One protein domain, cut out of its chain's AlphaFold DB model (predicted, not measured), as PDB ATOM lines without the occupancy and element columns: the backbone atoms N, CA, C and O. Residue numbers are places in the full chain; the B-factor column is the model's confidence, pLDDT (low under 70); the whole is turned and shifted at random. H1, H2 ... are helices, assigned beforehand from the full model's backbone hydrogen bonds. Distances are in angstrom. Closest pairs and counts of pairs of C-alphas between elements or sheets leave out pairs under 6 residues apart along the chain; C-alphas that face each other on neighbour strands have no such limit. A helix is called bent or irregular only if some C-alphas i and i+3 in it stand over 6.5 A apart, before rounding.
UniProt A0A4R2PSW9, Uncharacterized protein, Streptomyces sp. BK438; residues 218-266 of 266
ATOM      1  N   GLY A 218     204.030 164.711 271.232       69.12
ATOM      2  CA  GLY A 218     204.918 163.613 271.622       69.12
ATOM      3  C   GLY A 218     205.462 162.812 270.432       69.12
ATOM      4  O   GLY A 218     206.604 162.356 270.461       69.12
ATOM      5  N   LEU A 219     204.683 162.676 269.352       71.12
ATOM      6  CA  LEU A 219     205.145 162.046 268.109       71.12
ATOM      7  C   LEU A 219     206.176 162.894 267.355       71.12
ATOM      8  O   LEU A 219     207.088 162.330 266.751       71.12
ATOM      9  N   VAL A 220     206.057 164.225 267.392       69.94
ATOM     10  CA  VAL A 220     207.042 165.128 266.776       69.94
ATOM     11  C   VAL A 220     208.374 165.047 267.517       69.94
ATOM     12  O   VAL A 220     209.406 164.905 266.865       69.94
ATOM     13  N   ASP A 221     208.357 165.017 268.850       65.75
ATOM     14  CA  ASP A 221     209.578 164.866 269.649       65.75
ATOM     15  C   ASP A 221     210.256 163.506 269.399       65.75
ATOM     16  O   ASP A 221     211.473 163.433 269.215       65.75
ATOM     17  N   GLN A 222     209.480 162.423 269.273       71.56
ATOM     18  CA  GLN A 222     210.014 161.102 268.913       71.56
ATOM     19  C   GLN A 222     210.599 161.051 267.493       71.56
ATOM     20  O   GLN A 222     211.609 160.381 267.269       71.56
ATOM     21  N   LEU A 223     209.986 161.750 266.532       73.12
ATOM     22  CA  LEU A 223     210.489 161.866 265.160       73.12
ATOM     23  C   LEU A 223     211.786 162.675 265.095       73.12
ATOM     24  O   LEU A 223     212.701 162.273 264.383       73.12
ATOM     25  N   VAL A 224     211.891 163.763 265.862       71.44
ATOM     26  CA  VAL A 224     213.105 164.590 265.955       71.44
ATOM     27  C   VAL A 224     214.269 163.787 266.538       71.44
ATOM     28  O   VAL A 224     215.362 163.795 265.971       71.44
ATOM     29  N   VAL A 225     214.019 163.022 267.607       72.38
ATOM     30  CA  VAL A 225     215.025 162.139 268.219       72.38
ATOM     31  C   VAL A 225     215.447 161.023 267.257       72.38
ATOM     32  O   VAL A 225     216.638 160.752 267.119       72.38
ATOM     33  N   ARG A 226     214.502 160.399 266.538       76.00
ATOM     34  CA  ARG A 226     214.811 159.337 265.561       76.00
ATOM     35  C   ARG A 226     215.515 159.833 264.302       76.00
ATOM     36  O   ARG A 226     216.323 159.095 263.749       76.00
ATOM     37  N   ALA A 227     215.210 161.043 263.846       78.00
ATOM     38  CA  ALA A 227     215.829 161.635 262.664       78.00
ATOM     39  C   ALA A 227     217.247 162.170 262.934       78.00
ATOM     40  O   ALA A 227     217.917 162.601 262.000       78.00
ATOM     41  N   GLY A 228     217.713 162.155 264.192       86.75
ATOM     42  CA  GLY A 228     219.059 162.601 264.555       86.75
ATOM     43  C   GLY A 228     219.308 164.087 264.280       86.75
ATOM     44  O   GLY A 228     220.459 164.494 264.119       86.75
ATOM     45  N   LEU A 229     218.249 164.899 264.205       83.81
ATOM     46  CA  LEU A 229     218.358 166.328 263.928       83.81
ATOM     47  C   LEU A 229     218.948 167.035 265.153       83.81
ATOM     48  O   LEU A 229     218.294 167.154 266.186       83.81
ATOM     49  N   ARG A 230     220.205 167.481 265.039       85.56
ATOM     50  CA  ARG A 230     220.937 168.157 266.125       85.56
ATOM     51  C   ARG A 230     220.814 169.679 266.108       85.56
ATOM     52  O   ARG A 230     221.228 170.310 267.074       85.56
ATOM     53  N   ASP A 231     220.270 170.260 265.038       87.88
ATOM     54  CA  ASP A 231     220.102 171.709 264.924       87.88
ATOM     55  C   ASP A 231     218.762 172.159 265.545       87.88
ATOM     56  O   ASP A 231     217.695 171.888 264.974       87.88
ATOM     57  N   PRO A 232     218.783 172.854 266.698       81.56
ATOM     58  CA  PRO A 232     217.566 173.300 267.369       81.56
ATOM     59  C   PRO A 232     216.766 174.320 266.543       81.56
ATOM     60  O   PRO A 232     215.538 174.355 266.655       81.56
ATOM     61  N   ALA A 233     217.411 175.109 265.675       83.12
ATOM     62  CA  ALA A 233     216.726 176.108 264.854       83.12
ATOM     63  C   ALA A 233     215.871 175.452 263.756       83.12
ATOM     64  O   ALA A 233     214.750 175.894 263.467       83.12
ATOM     65  N   LEU A 234     216.367 174.353 263.178       83.00
ATOM     66  CA  LEU A 234     215.635 173.567 262.188       83.00
ATOM     67  C   LEU A 234     214.435 172.846 262.822       83.00
ATOM     68  O   LEU A 234     213.329 172.890 262.275       83.00
ATOM     69  N   VAL A 235     214.627 172.255 264.007       85.38
ATOM     70  CA  VAL A 235     213.558 171.591 264.775       85.38
ATOM     71  C   VAL A 235     212.439 172.576 265.113       85.38
ATOM     72  O   VAL A 235     211.263 172.291 264.874       85.38
ATOM     73  N   GLU A 236     212.780 173.772 265.592       85.06
ATOM     74  CA  GLU A 236     211.775 174.777 265.929       85.06
ATOM     75  C   GLU A 236     211.009 175.273 264.689       85.06
ATOM     76  O   GLU A 236     209.790 175.475 264.738       85.06
ATOM     77  N   THR A 237     211.688 175.398 263.546       90.12
ATOM     78  CA  THR A 237     211.063 175.778 262.270       90.12
ATOM     79  C   THR A 237     210.092 174.705 261.764       90.12
ATOM     80  O   THR A 237     208.990 175.033 261.301       90.12
ATOM     81  N   MET A 238     210.442 173.423 261.915       85.12
ATOM     82  CA  MET A 238     209.557 172.301 261.590       85.12
ATOM     83  C   MET A 238     208.328 172.262 262.501       85.12
ATOM     84  O   MET A 238     207.203 172.177 262.002       85.12
ATOM     85  N   ILE A 239     208.512 172.409 263.817       83.50
ATOM     86  CA  ILE A 239     207.405 172.452 264.787       83.50
ATOM     87  C   ILE A 239     206.462 173.618 264.469       83.50
ATOM     88  O   ILE A 239     205.238 173.460 264.456       83.50
ATOM     89  N   ARG A 240     207.014 174.798 264.163       85.50
ATOM     90  CA  ARG A 240     206.231 175.992 263.823       85.50
ATOM     91  C   ARG A 240     205.434 175.803 262.528       85.50
ATOM     92  O   ARG A 240     204.269 176.200 262.474       85.50
ATOM     93  N   SER A 241     206.018 175.156 261.522       84.00
ATOM     94  CA  SER A 241     205.345 174.826 260.258       84.00
ATOM     95  C   SER A 241     204.236 173.786 260.446       84.00
ATOM     96  O   SER A 241     203.114 173.997 259.982       84.00
ATOM     97  N   ALA A 242     204.493 172.718 261.207       80.31
ATOM     98  CA  ALA A 242     203.496 171.698 261.532       80.31
ATOM     99  C   ALA A 242     202.291 172.298 262.278       80.31
ATOM    100  O   ALA A 242     201.138 172.020 261.937       80.31
ATOM    101  N   ARG A 243     202.542 173.204 263.233       82.75
ATOM    102  CA  ARG A 243     201.486 173.940 263.946       82.75
ATOM    103  C   ARG A 243     200.648 174.817 263.014       82.75
ATOM    104  O   ARG A 243     199.429 174.834 263.162       82.75
ATOM    105  N   ARG A 244     201.257 175.501 262.034       82.38
ATOM    106  CA  ARG A 244     200.509 176.290 261.033       82.38
ATOM    107  C   ARG A 244     199.589 175.408 260.187       82.38
ATOM    108  O   ARG A 244     198.421 175.743 260.033       82.38
ATOM    109  N   VAL A 245     200.076 174.263 259.704       80.19
ATOM    110  CA  VAL A 245     199.273 173.324 258.896       80.19
ATOM    111  C   VAL A 245     198.094 172.759 259.693       80.19
ATOM    112  O   VAL A 245     196.974 172.688 259.183       80.19
ATOM    113  N   LEU A 246     198.319 172.390 260.958       77.19
ATOM    114  CA  LEU A 246     197.259 171.904 261.843       77.19
ATOM    115  C   LEU A 246     196.226 172.996 262.150       77.19
ATOM    116  O   LEU A 246     195.028 172.723 262.089       77.19
ATOM    117  N   ALA A 247     196.666 174.233 262.394       74.81
ATOM    118  CA  ALA A 247     195.771 175.367 262.605       74.81
ATOM    119  C   ALA A 247     194.903 175.650 261.366       74.81
ATOM    120  O   ALA A 247     193.687 175.777 261.489       74.81
ATOM    121  N   SER A 248     195.486 175.649 260.160       72.75
ATOM    122  CA  SER A 248     194.736 175.829 258.908       72.75
ATOM    123  C   SER A 248     193.719 174.707 258.658       72.75
ATOM    124  O   SER A 248     192.603 174.975 258.213       72.75
ATOM    125  N   ARG A 249     194.054 173.451 258.993       70.88
ATOM    126  CA  ARG A 249     193.115 172.315 258.909       70.88
ATOM    127  C   ARG A 249     191.985 172.392 259.934       70.88
ATOM    128  O   ARG A 249     190.858 172.022 259.606       70.88
ATOM    129  N   CYS A 250     192.264 172.874 261.145       67.19
ATOM    130  CA  CYS A 250     191.232 173.087 262.158       67.19
ATOM    131  C   CYS A 250     190.235 174.147 261.687       67.19
ATOM    132  O   CYS A 250     189.041 173.865 261.667       67.19
ATOM    133  N   VAL A 251     190.726 175.290 261.188       67.12
ATOM    134  CA  VAL A 251     189.885 176.371 260.645       67.12
ATOM    135  C   VAL A 251     188.970 175.857 259.528       67.12
ATOM    136  O   VAL A 251     187.761 176.089 259.580       67.12
ATOM    137  N   MET A 252     189.498 175.068 258.585       54.56
ATOM    138  CA  MET A 252     188.702 174.465 257.507       54.56
ATOM    139  C   MET A 252     187.610 173.514 258.025       54.56
ATOM    140  O   MET A 252     186.478 173.558 257.545       54.56
ATOM    141  N   ASN A 253     187.893 172.696 259.045       55.75
ATOM    142  CA  ASN A 253     186.904 171.769 259.611       55.75
ATOM    143  C   ASN A 253     185.817 172.461 260.449       55.75
ATOM    144  O   ASN A 253     184.674 171.996 260.451       55.75
ATOM    145  N   THR A 254     186.134 173.567 261.127       58.00
ATOM    146  CA  THR A 254     185.142 174.363 261.872       58.00
ATOM    147  C   THR A 254     184.240 175.201 260.972       58.00
ATOM    148  O   THR A 254     183.080 175.391 261.320       58.00
ATOM    149  N   VAL A 255     184.726 175.672 259.818       57.47
ATOM    150  CA  VAL A 255     183.947 176.550 258.923       57.47
ATOM    151  C   VAL A 255     183.168 175.758 257.862       57.47
ATOM    152  O   VAL A 255     182.029 176.102 257.556       57.47
ATOM    153  N   ALA A 256     183.709 174.648 257.343       51.03
ATOM    154  CA  ALA A 256     183.049 173.877 256.282       51.03
ATOM    155  C   ALA A 256     181.907 172.968 256.787       51.03
ATOM    156  O   ALA A 256     180.936 172.720 256.070       51.03
ATOM    157  N   ARG A 257     181.982 172.471 258.031       51.38
ATOM    158  CA  ARG A 257     180.970 171.547 258.585       51.38
ATOM    159  C   ARG A 257     179.609 172.190 258.900       51.38
ATOM    160  O   ARG A 257     178.603 171.507 258.695       51.38
ATOM    161  N   PRO A 258     179.520 173.444 259.375       52.72
ATOM    162  CA  PRO A 258     178.237 174.127 259.530       52.72
ATOM    163  C   PRO A 258     177.593 174.484 258.183       52.72
ATOM    164  O   PRO A 258     176.386 174.306 258.030       52.72
ATOM    165  N   ALA A 259     178.386 174.900 257.187       50.25
ATOM    166  CA  ALA A 259     177.887 175.286 255.864       50.25
ATOM    167  C   ALA A 259     177.239 174.108 255.108       50.25
ATOM    168  O   ALA A 259     176.148 174.243 254.557       50.25
ATOM    169  N   ALA A 260     177.836 172.913 255.182       51.72
ATOM    170  CA  ALA A 260     177.262 171.702 254.586       51.72
ATOM    171  C   ALA A 260     175.972 171.214 255.282       51.72
ATOM    172  O   ALA A 260     175.191 170.477 254.687       51.72
ATOM    173  N   ARG A 261     175.716 171.619 256.538       54.88
ATOM    174  CA  ARG A 261     174.466 171.296 257.256       54.88
ATOM    175  C   ARG A 261     173.335 172.283 256.977       54.88
ATOM    176  O   ARG A 261     172.180 171.890 257.096       54.88
ATOM    177  N   ALA A 262     173.656 173.525 256.616       52.94
ATOM    178  CA  ALA A 262     172.661 174.524 256.231       52.94
ATOM    179  C   ALA A 262     172.094 174.260 254.823       52.94
ATOM    180  O   ALA A 262     170.909 174.468 254.598       52.94
ATOM    181  N   LEU A 263     172.908 173.723 253.907       55.03
ATOM    182  CA  LEU A 263     172.503 173.446 252.521       55.03
ATOM    183  C   LEU A 263     171.759 172.112 252.323       55.03
ATOM    184  O   LEU A 263     171.176 171.899 251.273       55.03
ATOM    185  N   GLY A 264     171.748 171.220 253.320       53.12
ATOM    186  CA  GLY A 264     170.999 169.952 253.279       53.12
ATOM    187  C   GLY A 264     169.581 170.025 253.862       53.12
ATOM    188  O   GLY A 264     169.028 168.989 254.226       53.12
ATOM    189  N   ARG A 265     169.038 171.234 254.061       53.09
ATOM    190  CA  ARG A 265     167.684 171.492 254.595       53.09
ATOM    191  C   ARG A 265     166.852 172.450 253.726       53.09
ATOM    192  O   ARG A 265     165.845 172.965 254.209       53.09
ATOM    193  N   LEU A 266     167.277 172.682 252.488       44.38
ATOM    194  CA  LEU A 266     166.459 173.245 251.411       44.38
ATOM    195  C   LEU A 266     166.139 172.110 250.436       44.38
ATOM    196  O   LEU A 266     165.014 172.119 249.901       44.38
TER     197      LEU A 266
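This is residues 218 to 266 of the 266 residues of an uncharacterized protein of Streptomyces sp. BK438 (UniProt A0A4R2PSW9). What shape appears? A short helix, H1, leads through a turn into one long helix, H2, and folds back over its first part like the tip of a hook; residues 243 to 266 stick out free. What is it made of? The printed part has 49 residues with two named helices, H1 then H2, and no named strand: all helix. It is extended, with a radius of gyration of the C-alphas of 17.4 A and spans of 57 by 17 by 11 A.

How do the helices stand? H1, residues 218 to 226, and H2, residues 232 to 265, are close but not clearly touching; their closest C-alphas, of Val 224 and Val 235, are 7.1 A apart. They run opposite ways at a steep tilt of 36 degrees, only just past shallow. And their backbones? Every O i to N i+4 pair is within hydrogen-bond range in H1, 24 of 30 in H2.

Where does H1 begin? C-alpha 218 is at (204.918, 163.613, 271.622). How long is H2? It measures 51.5 A, ending with C-alpha 265 at (167.684, 171.492, 254.595). It is neither bent nor irregular, but only just: C-alphas 255 and 258 are 6.2 A apart.

Is it continuous? The printed part has no cut, and the link is tight. Where is confidence low? Residues 218, 220 to 221 and 250 to 266 are under 70.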